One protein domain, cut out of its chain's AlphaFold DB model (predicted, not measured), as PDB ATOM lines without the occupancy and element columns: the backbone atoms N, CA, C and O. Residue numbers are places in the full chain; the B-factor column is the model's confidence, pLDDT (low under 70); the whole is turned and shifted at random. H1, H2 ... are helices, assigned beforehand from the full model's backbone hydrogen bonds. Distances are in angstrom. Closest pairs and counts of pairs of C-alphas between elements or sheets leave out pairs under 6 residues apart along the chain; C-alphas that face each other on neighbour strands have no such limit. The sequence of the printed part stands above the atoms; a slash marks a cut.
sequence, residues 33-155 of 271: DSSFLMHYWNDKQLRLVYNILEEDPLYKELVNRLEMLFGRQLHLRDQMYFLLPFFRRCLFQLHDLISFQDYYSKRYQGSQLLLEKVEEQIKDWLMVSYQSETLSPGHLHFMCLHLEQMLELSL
ATOM      1  N   ASP A  33      91.778 -68.256   9.163       74.75
ATOM      2  CA  ASP A  33      90.718 -68.625  10.104       74.75
ATOM      3  C   ASP A  33      90.987 -68.006  11.475       74.75
ATOM      4  O   ASP A  33      91.695 -68.556  12.316       74.75
ATOM      5  N   SER A  34      90.408 -66.830  11.695       74.94
ATOM      6  CA  SER A  34      90.491 -66.104  12.955       74.94
ATOM      7  C   SER A  34      89.116 -65.996  13.596       74.94
ATOM      8  O   SER A  34      88.155 -65.545  12.968       74.94
ATOM      9  N   SER A  35      89.025 -66.333  14.883       76.00
ATOM     10  CA  SER A  35      87.801 -66.151  15.676       76.00
ATOM     11  C   SER A  35      87.341 -64.688  15.714       76.00
ATOM     12  O   SER A  35      86.149 -64.418  15.835       76.00
ATOM     13  N   PHE A  36      88.262 -63.737  15.528       79.94
ATOM     14  CA  PHE A  36      87.963 -62.305  15.456       79.94
ATOM     15  C   PHE A  36      87.275 -61.880  14.150       79.94
ATOM     16  O   PHE A  36      86.691 -60.800  14.094       79.94
ATOM     17  N   LEU A  37      87.320 -62.717  13.109       80.50
ATOM     18  CA  LEU A  37      86.791 -62.423  11.773       80.50
ATOM     19  C   LEU A  37      85.609 -63.320  11.385       80.50
ATOM     20  O   LEU A  37      85.213 -63.347  10.220       80.50
ATOM     21  N   MET A  38      84.998 -64.009  12.352       70.44
ATOM     22  CA  MET A  38      83.909 -64.965  12.113       70.44
ATOM     23  C   MET A  38      82.728 -64.367  11.322       70.44
ATOM     24  O   MET A  38      82.078 -65.072  10.560       70.44
ATOM     25  N   HIS A  39      82.474 -63.061  11.458       81.94
ATOM     26  CA  HIS A  39      81.399 -62.352  10.747       81.94
ATOM     27  C   HIS A  39      81.871 -61.549   9.522       81.94
ATOM     28  O   HIS A  39      81.051 -60.951   8.821       81.94
ATOM     29  N   TYR A  40      83.181 -61.504   9.262       83.88
ATOM     30  CA  TYR A  40      83.737 -60.746   8.142       83.88
ATOM     31  C   TYR A  40      83.398 -61.395   6.797       83.88
ATOM     32  O   TYR A  40      83.020 -60.705   5.855       83.88
ATOM     33  N   TRP A  41      83.469 -62.726   6.724       85.12
ATOM     34  CA  TRP A  41      83.172 -63.505   5.520       85.12
ATOM     35  C   TRP A  41      81.670 -63.745   5.349       85.12
ATOM     36  O   TRP A  41      81.184 -64.862   5.489       85.12
ATOM     37  N   ASN A  42      80.936 -62.673   5.061       87.25
ATOM     38  CA  ASN A  42      79.531 -62.739   4.661       87.25
ATOM     39  C   ASN A  42      79.391 -62.706   3.126       87.25
ATOM     40  O   ASN A  42      80.373 -62.552   2.393       87.25
ATOM     41  N   ASP A  43      78.154 -62.793   2.640       88.31
ATOM     42  CA  ASP A  43      77.818 -62.825   1.212       88.31
ATOM     43  C   ASP A  43      78.466 -61.708   0.385       88.31
ATOM     44  O   ASP A  43      78.748 -61.895  -0.797       88.31
ATOM     45  N   LYS A  44      78.702 -60.522   0.965       90.88
ATOM     46  CA  LYS A  44      79.360 -59.422   0.252       90.88
ATOM     47  C   LYS A  44      80.810 -59.772  -0.088       90.88
ATOM     48  O   LYS A  44      81.211 -59.597  -1.232       90.88
ATOM     49  N   GLN A  45      81.584 -60.249   0.884       89.50
ATOM     50  CA  GLN A  45      82.979 -60.647   0.682       89.50
ATOM     51  C   GLN A  45      83.071 -61.875  -0.223       89.50
ATOM     52  O   GLN A  45      83.922 -61.918  -1.105       89.50
ATOM     53  N   LEU A  46      82.160 -62.837  -0.057       88.19
ATOM     54  CA  LEU A  46      82.093 -64.018  -0.917       88.19
ATOM     55  C   LEU A  46      81.810 -63.647  -2.380       88.19
ATOM     56  O   LEU A  46      82.458 -64.182  -3.274       88.19
ATOM     57  N   ARG A  47      80.933 -62.664  -2.628       90.50
ATOM     58  CA  ARG A  47      80.713 -62.108  -3.975       90.50
ATOM     59  C   ARG A  47      81.961 -61.457  -4.568       90.50
ATOM     60  O   ARG A  47      82.176 -61.583  -5.763       90.50
ATOM     61  N   LEU A  48      82.797 -60.796  -3.765       90.88
ATOM     62  CA  LEU A  48      84.062 -60.243  -4.266       90.88
ATOM     63  C   LEU A  48      85.012 -61.349  -4.728       90.88
ATOM     64  O   LEU A  48      85.591 -61.233  -5.801       90.88
ATOM     65  N   VAL A  49      85.141 -62.427  -3.948       90.81
ATOM     66  CA  VAL A  49      85.955 -63.586  -4.346       90.81
ATOM     67  C   VAL A  49      85.398 -64.200  -5.625       90.81
ATOM     68  O   VAL A  49      86.150 -64.407  -6.566       90.81
ATOM     69  N   TYR A  50      84.083 -64.420  -5.691       91.31
ATOM     70  CA  TYR A  50      83.432 -64.941  -6.890       91.31
ATOM     71  C   TYR A  50      83.708 -64.071  -8.123       91.31
ATOM     72  O   TYR A  50      84.113 -64.595  -9.154       91.31
ATOM     73  N   ASN A  51      83.583 -62.746  -8.005       91.88
ATOM     74  CA  ASN A  51      83.894 -61.831  -9.102       91.88
ATOM     75  C   ASN A  51      85.360 -61.927  -9.536       91.88
ATOM     76  O   ASN A  51      85.624 -61.887 -10.726       91.88
ATOM     77  N   ILE A  52      86.312 -62.101  -8.612       91.44
ATOM     78  CA  ILE A  52      87.716 -62.334  -8.990       91.44
ATOM     79  C   ILE A  52      87.826 -63.609  -9.833       91.44
ATOM     80  O   ILE A  52      88.423 -63.569 -10.903       91.44
ATOM     81  N   LEU A  53      87.200 -64.709  -9.405       90.56
ATOM     82  CA  LEU A  53      87.208 -65.971 -10.158       90.56
ATOM     83  C   LEU A  53      86.551 -65.839 -11.547       90.56
ATOM     84  O   LEU A  53      86.976 -66.494 -12.495       90.56
ATOM     85  N   GLU A  54      85.542 -64.973 -11.669       89.44
ATOM     86  CA  GLU A  54      84.762 -64.735 -12.891       89.44
ATOM     87  C   GLU A  54      85.240 -63.571 -13.757       89.44
ATOM     88  O   GLU A  54      84.743 -63.389 -14.868       89.44
ATOM     89  N   GLU A  55      86.198 -62.763 -13.317       92.06
ATOM     90  CA  GLU A  55      86.679 -61.601 -14.075       92.06
ATOM     91  C   GLU A  55      88.162 -61.726 -14.409       92.06
ATOM     92  O   GLU A  55      88.538 -61.478 -15.560       92.06
ATOM     93  N   ASP A  56      88.972 -62.194 -13.458       92.50
ATOM     94  CA  ASP A  56      90.416 -62.309 -13.603       92.50
ATOM     95  C   ASP A  56      90.798 -63.482 -14.533       92.50
ATOM     96  O   ASP A  56      90.395 -64.625 -14.293       92.50
ATOM     97  N   PRO A  57      91.581 -63.233 -15.601       92.00
ATOM     98  CA  PRO A  57      91.953 -64.268 -16.564       92.00
ATOM     99  C   PRO A  57      92.687 -65.470 -15.960       92.00
ATOM    100  O   PRO A  57      92.491 -66.587 -16.436       92.00
ATOM    101  N   LEU A  58      93.511 -65.267 -14.925       91.38
ATOM    102  CA  LEU A  58      94.294 -66.342 -14.314       91.38
ATOM    103  C   LEU A  58      93.388 -67.303 -13.548       91.38
ATOM    104  O   LEU A  58      93.535 -68.517 -13.665       91.38
ATOM    105  N   TYR A  59      92.428 -66.781 -12.784       90.06
ATOM    106  CA  TYR A  59      91.504 -67.634 -12.034       90.06
ATOM    107  C   TYR A  59      90.449 -68.271 -12.926       90.06
ATOM    108  O   TYR A  59      90.112 -69.433 -12.709       90.06
ATOM    109  N   LYS A  60      89.987 -67.569 -13.967       90.81
ATOM    110  CA  LYS A  60      89.139 -68.172 -15.005       90.81
ATOM    111  C   LYS A  60      89.779 -69.410 -15.602       90.81
ATOM    112  O   LYS A  60      89.112 -70.424 -15.763       90.81
ATOM    113  N   GLU A  61      91.063 -69.317 -15.923       91.38
ATOM    114  CA  GLU A  61      91.814 -70.433 -16.481       91.38
ATOM    115  C   GLU A  61      91.895 -71.609 -15.500       91.38
ATOM    116  O   GLU A  61      91.664 -72.747 -15.898       91.38
ATOM    117  N   LEU A  62      92.140 -71.354 -14.209       90.31
ATOM    118  CA  LEU A  62      92.107 -72.401 -13.183       90.31
ATOM    119  C   LEU A  62      90.727 -73.063 -13.075       90.31
ATOM    120  O   LEU A  62      90.636 -74.287 -13.049       90.31
ATOM    121  N   VAL A  63      89.654 -72.267 -13.033       90.69
ATOM    122  CA  VAL A  63      88.282 -72.792 -12.988       90.69
ATOM    123  C   VAL A  63      88.006 -73.653 -14.218       90.69
ATOM    124  O   VAL A  63      87.546 -74.777 -14.062       90.69
ATOM    125  N   ASN A  64      88.368 -73.185 -15.414       89.94
ATOM    126  CA  ASN A  64      88.197 -73.946 -16.652       89.94
ATOM    127  C   ASN A  64      88.987 -75.266 -16.632       89.94
ATOM    128  O   ASN A  64      88.463 -76.293 -17.047       89.94
ATOM    129  N   ARG A  65      90.229 -75.265 -16.126       91.12
ATOM    130  CA  ARG A  65      91.046 -76.484 -15.964       91.12
ATOM    131  C   ARG A  65      90.384 -77.506 -15.061       91.12
ATOM    132  O   ARG A  65      90.331 -78.683 -15.402       91.12
ATOM    133  N   LEU A  66      89.856 -77.049 -13.930       90.06
ATOM    134  CA  LEU A  66      89.132 -77.916 -13.014       90.06
ATOM    135  C   LEU A  66      87.813 -78.399 -13.639       90.06
ATOM    136  O   LEU A  66      87.515 -79.581 -13.538       90.06
ATOM    137  N   GLU A  67      87.059 -77.551 -14.348       89.50
ATOM    138  CA  GLU A  67      85.837 -77.966 -15.062       89.50
ATOM    139  C   GLU A  67      86.135 -79.021 -16.137       89.50
ATOM    140  O   GLU A  67      85.392 -79.991 -16.266       89.50
ATOM    141  N   MET A  68      87.255 -78.898 -16.860       88.81
ATOM    142  CA  MET A  68      87.672 -79.892 -17.854       88.81
ATOM    143  C   MET A  68      87.917 -81.282 -17.251       88.81
ATOM    144  O   MET A  68      87.652 -82.267 -17.933       88.81
ATOM    145  N   LEU A  69      88.362 -81.384 -15.990       89.62
ATOM    146  CA  LEU A  69      88.525 -82.684 -15.316       89.62
ATOM    147  C   LEU A  69      87.192 -83.403 -15.079       89.62
ATOM    148  O   LEU A  69      87.160 -84.628 -14.998       89.62
ATOM    149  N   PHE A  70      86.103 -82.655 -14.917       87.94
ATOM    150  CA  PHE A  70      84.807 -83.206 -14.512       87.94
ATOM    151  C   PHE A  70      83.759 -83.168 -15.631       87.94
ATOM    152  O   PHE A  70      82.680 -83.753 -15.498       87.94
ATOM    153  N   GLY A  71      84.066 -82.503 -16.748       81.88
ATOM    154  CA  GLY A  71      83.208 -82.418 -17.921       81.88
ATOM    155  C   GLY A  71      81.806 -81.911 -17.578       81.88
ATOM    156  O   GLY A  71      81.628 -80.924 -16.869       81.88
ATOM    157  N   ARG A  72      80.779 -82.603 -18.083       79.25
ATOM    158  CA  ARG A  72      79.370 -82.239 -17.842       79.25
ATOM    159  C   ARG A  72      78.844 -82.664 -16.470       79.25
ATOM    160  O   ARG A  72      77.727 -82.289 -16.132       79.25
ATOM    161  N   GLN A  73      79.604 -83.444 -15.695       83.06
ATOM    162  CA  GLN A  73      79.136 -83.906 -14.384       83.06
ATOM    163  C   GLN A  73      79.227 -82.833 -13.313       83.06
ATOM    164  O   GLN A  73      78.454 -82.853 -12.356       83.06
ATOM    165  N   LEU A  74      80.141 -81.880 -13.485       82.31
ATOM    166  CA  LEU A  74      80.310 -80.806 -12.532       82.31
ATOM    167  C   LEU A  74      80.511 -79.468 -13.233       82.31
ATOM    168  O   LEU A  74      81.599 -79.135 -13.695       82.31
ATOM    169  N   HIS A  75      79.453 -78.665 -13.234       84.25
ATOM    170  CA  HIS A  75      79.527 -77.252 -13.583       84.25
ATOM    171  C   HIS A  75      80.009 -76.470 -12.358       84.25
ATOM    172  O   HIS A  75      79.213 -76.040 -11.519       84.25
ATOM    173  N   LEU A  76      81.332 -76.325 -12.214       83.38
ATOM    174  CA  LEU A  76      81.937 -75.675 -11.046       83.38
ATOM    175  C   LEU A  76      81.424 -74.254 -10.848       83.38
ATOM    176  O   LEU A  76      81.252 -73.831  -9.708       83.38
ATOM    177  N   ARG A  77      81.137 -73.530 -11.931       83.88
ATOM    178  CA  ARG A  77      80.587 -72.166 -11.867       83.88
ATOM    179  C   ARG A  77      79.245 -72.084 -11.138       83.88
ATOM    180  O   ARG A  77      79.050 -71.152 -10.356       83.88
ATOM    181  N   ASP A  78      78.376 -73.080 -11.304       83.88
ATOM    182  CA  ASP A  78      77.061 -73.133 -10.646       83.88
ATOM    183  C   ASP A  78      77.173 -73.470  -9.154       83.88
ATOM    184  O   ASP A  78      76.323 -73.109  -8.338       83.88
ATOM    185  N   GLN A  79      78.251 -74.157  -8.781       83.75
ATOM    186  CA  GLN A  79      78.490 -74.661  -7.432       83.75
ATOM    187  C   GLN A  79      79.705 -74.002  -6.759       83.75
ATOM    188  O   GLN A  79      80.191 -74.468  -5.726       83.75
ATOM    189  N   MET A  80      80.166 -72.871  -7.303       84.25
ATOM    190  CA  MET A  80      81.418 -72.212  -6.919       84.25
ATOM    191  C   MET A  80      81.462 -71.843  -5.435       84.25
ATOM    192  O   MET A  80      82.529 -71.803  -4.824       84.25
ATOM    193  N   TYR A  81      80.295 -71.611  -4.829       83.25
ATOM    194  CA  TYR A  81      80.163 -71.292  -3.412       83.25
ATOM    195  C   TYR A  81      80.804 -72.338  -2.484       83.25
ATOM    196  O   TYR A  81      81.318 -71.955  -1.434       83.25
ATOM    197  N   PHE A  82      80.837 -73.622  -2.873       81.25
ATOM    198  CA  PHE A  82      81.521 -74.672  -2.108       81.25
ATOM    199  C   PHE A  82      83.044 -74.519  -2.120       81.25
ATOM    200  O   PHE A  82      83.703 -74.908  -1.159       81.25
ATOM    201  N   LEU A  83      83.604 -73.917  -3.172       86.44
ATOM    202  CA  LEU A  83      85.044 -73.728  -3.340       86.44
ATOM    203  C   LEU A  83      85.531 -72.344  -2.895       86.44
ATOM    204  O   LEU A  83      86.728 -72.167  -2.670       86.44
ATOM    205  N   LEU A  84      84.642 -71.361  -2.700       86.69
ATOM    206  CA  LEU A  84      85.022 -70.027  -2.206       86.69
ATOM    207  C   LEU A  84      85.866 -70.054  -0.914       86.69
ATOM    208  O   LEU A  84      86.812 -69.264  -0.823       86.69
ATOM    209  N   PRO A  85      85.604 -70.938   0.076       79.00
ATOM    210  CA  PRO A  85      86.444 -71.044   1.266       79.00
ATOM    211  C   PRO A  85      87.892 -71.451   0.980       79.00
ATOM    212  O   PRO A  85      88.778 -71.034   1.731       79.00
ATOM    213  N   PHE A  86      88.123 -72.237  -0.077       81.69
ATOM    214  CA  PHE A  86      89.452 -72.575  -0.585       81.69
ATOM    215  C   PHE A  86      90.034 -71.398  -1.371       81.69
ATOM    216  O   PHE A  86      91.083 -70.875  -0.999       81.69
ATOM    217  N   PHE A  87      89.315 -70.916  -2.392       86.50
ATOM    218  CA  PHE A  87      89.821 -69.885  -3.297       86.50
ATOM    219  C   PHE A  87      90.255 -68.627  -2.560       86.50
ATOM    220  O   PHE A  87      91.338 -68.125  -2.837       86.50
ATOM    221  N   ARG A  88      89.498 -68.169  -1.552       86.06
ATOM    222  CA  ARG A  88      89.872 -66.985  -0.755       86.06
ATOM    223  C   ARG A  88      91.271 -67.079  -0.125       86.06
ATOM    224  O   ARG A  88      91.869 -66.044   0.131       86.06
ATOM    225  N   ARG A  89      91.772 -68.291   0.150       81.12
ATOM    226  CA  ARG A  89      93.090 -68.539   0.769       81.12
ATOM    227  C   ARG A  89      94.199 -68.747  -0.255       81.12
ATOM    228  O   ARG A  89      95.365 -68.663   0.098       81.12
ATOM    229  N   CYS A  90      93.828 -69.014  -1.500       80.31
ATOM    230  CA  CYS A  90      94.746 -69.206  -2.618       80.31
ATOM    231  C   CYS A  90      94.774 -67.998  -3.565       80.31
ATOM    232  O   CYS A  90      95.566 -67.981  -4.506       80.31
ATOM    233  N   LEU A  91      93.944 -66.976  -3.318       85.31
ATOM    234  CA  LEU A  91      94.037 -65.697  -4.018       85.31
ATOM    235  C   LEU A  91      95.454 -65.145  -3.880       85.31
ATOM    236  O   LEU A  91      96.044 -65.210  -2.814       85.31
ATOM    237  N   PHE A  92      95.984 -64.604  -4.962       86.25
ATOM    238  CA  PHE A  92      97.261 -63.906  -5.074       86.25
ATOM    239  C   PHE A  92      98.464 -64.647  -4.467       86.25
ATOM    240  O   PHE A  92      99.397 -63.994  -4.025       86.25
ATOM    241  N   GLN A  93      98.461 -65.988  -4.463       84.00
ATOM    242  CA  GLN A  93      99.479 -66.840  -3.818       84.00
ATOM    243  C   GLN A  93      99.531 -66.744  -2.283       84.00
ATOM    244  O   GLN A  93     100.534 -67.075  -1.648       84.00
ATOM    245  N   LEU A  94      98.429 -66.343  -1.642       86.38
ATOM    246  CA  LEU A  94      98.338 -66.274  -0.180       86.38
ATOM    247  C   LEU A  94      98.571 -67.635   0.502       86.38
ATOM    248  O   LEU A  94      98.945 -67.670   1.675       86.38
ATOM    249  N   HIS A  95      98.408 -68.751  -0.216       79.94
ATOM    250  CA  HIS A  95      98.620 -70.107   0.300       79.94
ATOM    251  C   HIS A  95     100.070 -70.394   0.713       79.94
ATOM    252  O   HIS A  95     100.296 -71.334   1.475       79.94
ATOM    253  N   ASP A  96     101.038 -69.598   0.247       80.88
ATOM    254  CA  ASP A  96     102.438 -69.685   0.682       80.88
ATOM    255  C   ASP A  96     102.653 -69.062   2.072       80.88
ATOM    256  O   ASP A  96     103.566 -69.451   2.805       80.88
ATOM    257  N   LEU A  97     101.799 -68.108   2.463       82.12
ATOM    258  CA  LEU A  97     101.869 -67.411   3.752       82.12
ATOM    259  C   LEU A  97     100.890 -67.977   4.785       82.12
ATOM    260  O   LEU A  97     101.165 -67.964   5.987       82.12
ATOM    261  N   ILE A  98      99.743 -68.473   4.329       78.44
ATOM    262  CA  ILE A  98      98.719 -69.079   5.176       78.44
ATOM    263  C   ILE A  98      99.080 -70.549   5.373       78.44
ATOM    264  O   ILE A  98      99.059 -71.335   4.434       78.44
ATOM    265  N   SER A  99      99.413 -70.962   6.595       68.69
ATOM    266  CA  SER A  99      99.682 -72.374   6.884       68.69
ATOM    267  C   SER A  99      98.398 -73.126   7.265       68.69
ATOM    268  O   SER A  99      97.475 -72.573   7.857       68.69
ATOM    269  N   PHE A 100      98.335 -74.414   6.911       66.75
ATOM    270  CA  PHE A 100      97.170 -75.294   7.110       66.75
ATOM    271  C   PHE A 100      97.438 -76.425   8.121       66.75
ATOM    272  O   PHE A 100      96.837 -77.497   8.050       66.75
ATOM    273  N   GLN A 101      98.404 -76.227   9.023       58.78
ATOM    274  CA  GLN A 101      99.036 -77.334   9.754       58.78
ATOM    275  C   GLN A 101      98.147 -77.986  10.825       58.78
ATOM    276  O   GLN A 101      98.380 -79.149  11.149       58.78
ATOM    277  N   ASP A 102      97.113 -77.297  11.316       57.66
ATOM    278  CA  ASP A 102      96.402 -77.734  12.526       57.66
ATOM    279  C   ASP A 102      95.060 -78.443  12.275       57.66
ATOM    280  O   ASP A 102      94.554 -79.116  13.171       57.66
ATOM    281  N   TYR A 103      94.480 -78.343  11.071       59.88
ATOM    282  CA  TYR A 103      93.116 -78.839  10.808       59.88
ATOM    283  C   TYR A 103      93.039 -80.141  10.000       59.88
ATOM    284  O   TYR A 103      92.035 -80.845  10.090       59.88
ATOM    285  N   TYR A 104      94.075 -80.491   9.232       63.88
ATOM    286  CA  TYR A 104      94.017 -81.623   8.303       63.88
ATOM    287  C   TYR A 104      95.133 -82.620   8.581       63.88
ATOM    288  O   TYR A 104      96.282 -82.258   8.841       63.88
ATOM    289  N   SER A 105      94.796 -83.907   8.507       64.69
ATOM    290  CA  SER A 105      95.789 -84.965   8.610       64.69
ATOM    291  C   SER A 105      96.839 -84.811   7.513       64.69
ATOM    292  O   SER A 105      96.521 -84.525   6.358       64.69
ATOM    293  N   LYS A 106      98.099 -85.113   7.849       71.69
ATOM    294  CA  LYS A 106      99.193 -85.202   6.862       71.69
ATOM    295  C   LYS A 106      98.890 -86.182   5.723       71.69
ATOM    296  O   LYS A 106      99.513 -86.111   4.676       71.69
ATOM    297  N   ARG A 107      97.958 -87.110   5.948       82.00
ATOM    298  CA  ARG A 107      97.518 -88.107   4.978       82.00
ATOM    299  C   ARG A 107      96.092 -87.817   4.531       82.00
ATOM    300  O   ARG A 107      95.179 -87.903   5.358       82.00
ATOM    301  N   TYR A 108      95.915 -87.551   3.243       87.38
ATOM    302  CA  TYR A 108      94.606 -87.476   2.605       87.38
ATOM    303  C   TYR A 108      93.858 -88.810   2.735       87.38
ATOM    304  O   TYR A 108      94.462 -89.870   2.560       87.38
ATOM    305  N   GLN A 109      92.572 -88.766   3.095       87.00
ATOM    306  CA  GLN A 109      91.731 -89.963   3.261       87.00
ATOM    307  C   GLN A 109      90.768 -90.197   2.089       87.00
ATOM    308  O   GLN A 109      90.141 -91.252   2.045       87.00
ATOM    309  N   GLY A 110      90.645 -89.236   1.170       90.12
ATOM    310  CA  GLY A 110      89.813 -89.366  -0.023       90.12
ATOM    311  C   GLY A 110      90.507 -90.125  -1.158       90.12
ATOM    312  O   GLY A 110      91.513 -90.823  -0.965       90.12
ATOM    313  N   SER A 111      89.966 -89.958  -2.360       93.69
ATOM    314  CA  SER A 111      90.444 -90.550  -3.604       93.69
ATOM    315  C   SER A 111      91.831 -90.037  -3.988       93.69
ATOM    316  O   SER A 111      92.020 -88.864  -4.312       93.69
ATOM    317  N   GLN A 112      92.814 -90.940  -4.007       93.56
ATOM    318  CA  GLN A 112      94.169 -90.604  -4.458       93.56
ATOM    319  C   GLN A 112      94.197 -90.234  -5.944       93.56
ATOM    320  O   GLN A 112      94.919 -89.321  -6.318       93.56
ATOM    321  N   LEU A 113      93.348 -90.862  -6.765       94.06
ATOM    322  CA  LEU A 113      93.223 -90.533  -8.185       94.06
ATOM    323  C   LEU A 113      92.786 -89.076  -8.388       94.06
ATOM    324  O   LEU A 113      93.373 -88.361  -9.198       94.06
ATOM    325  N   LEU A 114      91.772 -88.626  -7.639       95.25
ATOM    326  CA  LEU A 114      91.324 -87.235  -7.700       95.25
ATOM    327  C   LEU A 114      92.432 -86.292  -7.236       95.25
ATOM    328  O   LEU A 114      92.705 -85.305  -7.913       95.25
ATOM    329  N   LEU A 115      93.070 -86.611  -6.107       94.62
ATOM    330  CA  LEU A 115      94.156 -85.812  -5.550       94.62
ATOM    331  C   LEU A 115      95.273 -85.593  -6.574       94.62
ATOM    332  O   LEU A 115      95.646 -84.452  -6.818       94.62
ATOM    333  N   GLU A 116      95.761 -86.669  -7.191       94.31
ATOM    334  CA  GLU A 116      96.845 -86.628  -8.178       94.31
ATOM    335  C   GLU A 116      96.476 -85.762  -9.391       94.31
ATOM    336  O   GLU A 116      97.255 -84.902  -9.804       94.31
ATOM    337  N   LYS A 117      95.264 -85.931  -9.934       95.06
ATOM    338  CA  LYS A 117      94.805 -85.188 -11.119       95.06
ATOM    339  C   LYS A 117      94.556 -83.715 -10.849       95.06
ATOM    340  O   LYS A 117      94.877 -82.858 -11.669       95.06
ATOM    341  N   VAL A 118      93.997 -83.413  -9.688       94.12
ATOM    342  CA  VAL A 118      93.772 -82.040  -9.252       94.12
ATOM    343  C   VAL A 118      95.103 -81.348  -8.940       94.12
ATOM    344  O   VAL A 118      95.284 -80.184  -9.296       94.12
ATOM    345  N   GLU A 119      96.053 -82.055  -8.323       93.38
ATOM    346  CA  GLU A 119      97.400 -81.542  -8.065       93.38
ATOM    347  C   GLU A 119      98.131 -81.181  -9.362       93.38
ATOM    348  O   GLU A 119      98.714 -80.101  -9.439       93.38
ATOM    349  N   GLU A 120      98.059 -82.047 -10.379       93.00
ATOM    350  CA  GLU A 120      98.613 -81.807 -11.718       93.00
ATOM    351  C   GLU A 120      98.069 -80.496 -12.309       93.00
ATOM    352  O   GLU A 120      98.844 -79.602 -12.655       93.00
ATOM    353  N   GLN A 121      96.742 -80.313 -12.311       92.69
ATOM    354  CA  GLN A 121      96.124 -79.094 -12.847       92.69
ATOM    355  C   GLN A 121      96.515 -77.824 -12.081       92.69
ATOM    356  O   GLN A 121      96.745 -76.782 -12.701       92.69
ATOM    357  N   ILE A 122      96.596 -77.886 -10.746       90.88
ATOM    358  CA  ILE A 122      96.982 -76.715  -9.945       90.88
ATOM    359  C   ILE A 122      98.456 -76.377 -10.150       90.88
ATOM    360  O   ILE A 122      98.779 -75.200 -10.299       90.88
ATOM    361  N   LYS A 123      99.353 -77.369 -10.158       90.88
ATOM    362  CA  LYS A 123     100.790 -77.124 -10.352       90.88
ATOM    363  C   LYS A 123     101.074 -76.525 -11.719       90.88
ATOM    364  O   LYS A 123     101.786 -75.526 -11.794       90.88
ATOM    365  N   ASP A 124     100.456 -77.057 -12.768       90.81
ATOM    366  CA  ASP A 124     100.575 -76.498 -14.115       90.81
ATOM    367  C   ASP A 124     100.084 -75.047 -14.163       90.81
ATOM    368  O   ASP A 124     100.754 -74.165 -14.707       90.81
ATOM    369  N   TRP A 125      98.931 -74.770 -13.547       91.69
ATOM    370  CA  TRP A 125      98.393 -73.416 -13.459       91.69
ATOM    371  C   TRP A 125      99.305 -72.460 -12.673       91.69
ATOM    372  O   TRP A 125      99.543 -71.337 -13.130       91.69
ATOM    373  N   LEU A 126      99.837 -72.886 -11.521       89.31
ATOM    374  CA  LEU A 126     100.752 -72.086 -10.700       89.31
ATOM    375  C   LEU A 126     102.050 -71.781 -11.453       89.31
ATOM    376  O   LEU A 126     102.531 -70.647 -11.418       89.31
ATOM    377  N   MET A 127     102.580 -72.754 -12.194       89.38
ATOM    378  CA  MET A 127     103.790 -72.566 -12.988       89.38
ATOM    379  C   MET A 127     103.595 -71.554 -14.112       89.38
ATOM    380  O   MET A 127     104.446 -70.684 -14.304       89.38
ATOM    381  N   VAL A 128     102.463 -71.615 -14.818       87.88
ATOM    382  CA  VAL A 128     102.135 -70.659 -15.887       87.88
ATOM    383  C   VAL A 128     101.857 -69.259 -15.332       87.88
ATOM    384  O   VAL A 128     102.298 -68.269 -15.915       87.88
ATOM    385  N   SER A 129     101.139 -69.168 -14.213       86.06
ATOM    386  CA  SER A 129     100.649 -67.889 -13.678       86.06
ATOM    387  C   SER A 129     101.686 -67.158 -12.827       86.06
ATOM    388  O   SER A 129     101.733 -65.929 -12.833       86.06
ATOM    389  N   TYR A 130     102.514 -67.904 -12.093       83.50
ATOM    390  CA  TYR A 130     103.352 -67.366 -11.021       83.50
ATOM    391  C   TYR A 130     104.777 -67.933 -10.975       83.50
ATOM    392  O   TYR A 130     105.553 -67.518 -10.118       83.50
ATOM    393  N   GLN A 131     105.147 -68.844 -11.885       86.12
ATOM    394  CA  GLN A 131     106.465 -69.500 -11.901       86.12
ATOM    395  C   GLN A 131     106.801 -70.208 -10.575       86.12
ATOM    396  O   GLN A 131     107.956 -70.233 -10.148       86.12
ATOM    397  N   SER A 132     105.782 -70.778  -9.926       81.88
ATOM    398  CA  SER A 132     105.921 -71.520  -8.675       81.88
ATOM    399  C   SER A 132     105.221 -72.874  -8.749       81.88
ATOM    400  O   SER A 132     104.184 -73.007  -9.390       81.88
ATOM    401  N   GLU A 133     105.761 -73.867  -8.045       76.00
ATOM    402  CA  GLU A 133     105.110 -75.165  -7.808       76.00
ATOM    403  C   GLU A 133     104.627 -75.305  -6.358       76.00
ATOM    404  O   GLU A 133     104.128 -76.364  -5.962       76.00
ATOM    405  N   THR A 134     104.813 -74.273  -5.525       78.69
ATOM    406  CA  THR A 134     104.476 -74.372  -4.107       78.69
ATOM    407  C   THR A 134     102.972 -74.382  -3.919       78.69
ATOM    408  O   THR A 134     102.272 -73.411  -4.189       78.69
ATOM    409  N   LEU A 135     102.480 -75.501  -3.396       79.00
ATOM    410  CA  LEU A 135     101.136 -75.630  -2.870       79.00
ATOM    411  C   LEU A 135     101.202 -76.383  -1.547       79.00
ATOM    412  O   LEU A 135     101.804 -77.450  -1.429       79.00
ATOM    413  N   SER A 136     100.557 -75.827  -0.529       80.69
ATOM    414  CA  SER A 136     100.429 -76.496   0.760       80.69
ATOM    415  C   SER A 136      99.523 -77.734   0.630       80.69
ATOM    416  O   SER A 136      98.371 -77.587   0.211       80.69
ATOM    417  N   PRO A 137      99.962 -78.936   1.066       84.38
ATOM    418  CA  PRO A 137      99.148 -80.153   0.978       84.38
ATOM    419  C   PRO A 137      97.786 -80.027   1.664       84.38
ATOM    420  O   PRO A 137      96.801 -80.580   1.195       84.38
ATOM    421  N   GLY A 138      97.693 -79.258   2.754       84.19
ATOM    422  CA  GLY A 138      96.423 -79.056   3.450       84.19
ATOM    423  C   GLY A 138      95.401 -78.268   2.626       84.19
ATOM    424  O   GLY A 138      94.223 -78.615   2.645       84.19
ATOM    425  N   HIS A 139      95.845 -77.271   1.854       82.94
ATOM    426  CA  HIS A 139      94.969 -76.534   0.938       82.94
ATOM    427  C   HIS A 139      94.461 -77.446  -0.178       82.94
ATOM    428  O   HIS A 139      93.263 -77.471  -0.454       82.94
ATOM    429  N   LEU A 140      95.359 -78.241  -0.763       87.69
ATOM    430  CA  LEU A 140      95.011 -79.209  -1.798       87.69
ATOM    431  C   LEU A 140      94.010 -80.253  -1.286       87.69
ATOM    432  O   LEU A 140      92.977 -80.471  -1.914       87.69
ATOM    433  N   HIS A 141      94.275 -80.850  -0.120       89.12
ATOM    434  CA  HIS A 141      93.370 -81.813   0.511       89.12
ATOM    435  C   HIS A 141      91.990 -81.201   0.762       89.12
ATOM    436  O   HIS A 141      90.979 -81.856   0.528       89.12
ATOM    437  N   PHE A 142      91.939 -79.951   1.228       85.44
ATOM    438  CA  PHE A 142      90.677 -79.270   1.487       85.44
ATOM    439  C   PHE A 142      89.870 -79.030   0.211       85.44
ATOM    440  O   PHE A 142      88.668 -79.283   0.199       85.44
ATOM    441  N   MET A 143      90.526 -78.609  -0.873       88.44
ATOM    442  CA  MET A 143      89.860 -78.473  -2.166       88.44
ATOM    443  C   MET A 143      89.343 -79.818  -2.671       88.44
ATOM    444  O   MET A 143      88.192 -79.905  -3.092       88.44
ATOM    445  N   CYS A 144      90.162 -80.870  -2.578       91.88
ATOM    446  CA  CYS A 144      89.762 -82.204  -3.007       91.88
ATOM    447  C   CYS A 144      88.536 -82.682  -2.223       91.88
ATOM    448  O   CYS A 144      87.578 -83.100  -2.852       91.88
ATOM    449  N   LEU A 145      88.477 -82.502  -0.897       90.19
ATOM    450  CA  LEU A 145      87.286 -82.852  -0.103       90.19
ATOM    451  C   LEU A 145      86.006 -82.164  -0.600       90.19
ATOM    452  O   LEU A 145      84.950 -82.793  -0.638       90.19
ATOM    453  N   HIS A 146      86.087 -80.887  -0.980       89.88
ATOM    454  CA  HIS A 146      84.934 -80.175  -1.531       89.88
ATOM    455  C   HIS A 146      84.539 -80.694  -2.912       89.88
ATOM    456  O   HIS A 146      83.354 -80.900  -3.159       89.88
ATOM    457  N   LEU A 147      85.513 -80.961  -3.783       92.56
ATOM    458  CA  LEU A 147      85.259 -81.557  -5.095       92.56
ATOM    459  C   LEU A 147      84.636 -82.955  -4.964       92.56
ATOM    460  O   LEU A 147      83.652 -83.241  -5.639       92.56
ATOM    461  N   GLU A 148      85.132 -83.792  -4.048       92.44
ATOM    462  CA  GLU A 148      84.539 -85.104  -3.753       92.44
ATOM    463  C   GLU A 148      83.097 -84.968  -3.281       92.44
ATOM    464  O   GLU A 148      82.223 -85.674  -3.772       92.44
ATOM    465  N   GLN A 149      82.823 -84.034  -2.368       90.00
ATOM    466  CA  GLN A 149      81.466 -83.788  -1.894       90.00
ATOM    467  C   GLN A 149      80.532 -83.371  -3.037       90.00
ATOM    468  O   GLN A 149      79.400 -83.844  -3.107       90.00
ATOM    469  N   MET A 150      80.994 -82.492  -3.925       90.81
ATOM    470  CA  MET A 150      80.214 -82.031  -5.074       90.81
ATOM    471  C   MET A 150      79.918 -83.179  -6.051       90.81
ATOM    472  O   MET A 150      78.777 -83.330  -6.486       90.81
ATOM    473  N   LEU A 151      80.906 -84.035  -6.323       91.75
ATOM    474  CA  LEU A 151      80.749 -85.229  -7.160       91.75
ATOM    475  C   LEU A 151      79.867 -86.304  -6.507       91.75
ATOM    476  O   LEU A 151      79.084 -86.967  -7.182       91.75
ATOM    477  N   GLU A 152      79.949 -86.481  -5.186       91.00
ATOM    478  CA  GLU A 152      79.026 -87.364  -4.469       91.00
ATOM    479  C   GLU A 152      77.579 -86.867  -4.573       91.00
ATOM    480  O   GLU A 152      76.667 -87.680  -4.681       91.00
ATOM    481  N   LEU A 153      77.357 -85.549  -4.545       89.62
ATOM    482  CA  LEU A 153      76.024 -84.949  -4.662       89.62
ATOM    483  C   LEU A 153      75.451 -85.007  -6.084       89.62
ATOM    484  O   LEU A 153      74.236 -84.894  -6.237       89.62
ATOM    485  N   SER A 154      76.289 -85.168  -7.113       88.44
ATOM    486  CA  SER A 154      75.824 -85.353  -8.493       88.44
ATOM    487  C   SER A 154      75.402 -86.792  -8.801       88.44
ATOM    488  O   SER A 154      74.774 -87.033  -9.830       88.44
ATOM    489  N   LEU A 155      75.750 -87.760  -7.944       91.62
ATOM    490  CA  LEU A 155      75.345 -89.150  -8.135       91.62
ATOM    491  C   LEU A 155      73.851 -89.340  -7.850       91.62
ATOM    492  O   LEU A 155      73.320 -88.745  -6.909       91.62
TER     493      LEU A 155
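Overview. This is residues 33 to 155 of the 271 residues of the protein "Transcriptional regulator RofA-like protein (RALP)" of Streptococcus equi subsp. zooepidemicus (strain MGCS10565) (UniProt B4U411). Five helices make a rounded body in which the contacts run round in a ring: H2 lies beside H4, H5 packs on H4 and on H3, H1 packs across H3, and H1 and H2 meet at a corner by their link. Residues 34 to 40 stick out. The printed part has 123 residues with helices H1 to H5 in order, no named strand, class all helix; it is compact, radius of gyration of the C-alphas 14.1 A, spanning 37 by 34 by 32 A.

Along the chain. Find C-alpha 112 at (94.169, -90.604, -4.458); H4 runs 25.8 A to residue 130. H5, residues 137 to 154, ends at (75.824, -85.353, -8.493). H2 is residues 57 to 73, with a kink of 54 degrees near residue 67; H1 is 43 to 55, H3 84 to 96.

Arrangement. H4 touches H2, closest C-alphas Trp 125 and Leu 62, 6.4 A, at a shallow tilt of 23 degrees, opposite ways. Look at H1 and H2: they touch only at the corner, closest C-alphas Leu 53 and Tyr 59, 5.0 A. Every O i to N i+4 pair is within hydrogen-bond range in H1, H4 and H5, but 10 of 13 in H2 and 3 of 9 in H3, where 5 of 10 O i to N i+3 pairs are.

Size, cuts and confidence. The printed part has no cut; the H3 to H4 link is long, and residues 99 to 105 have pLDDT under 70.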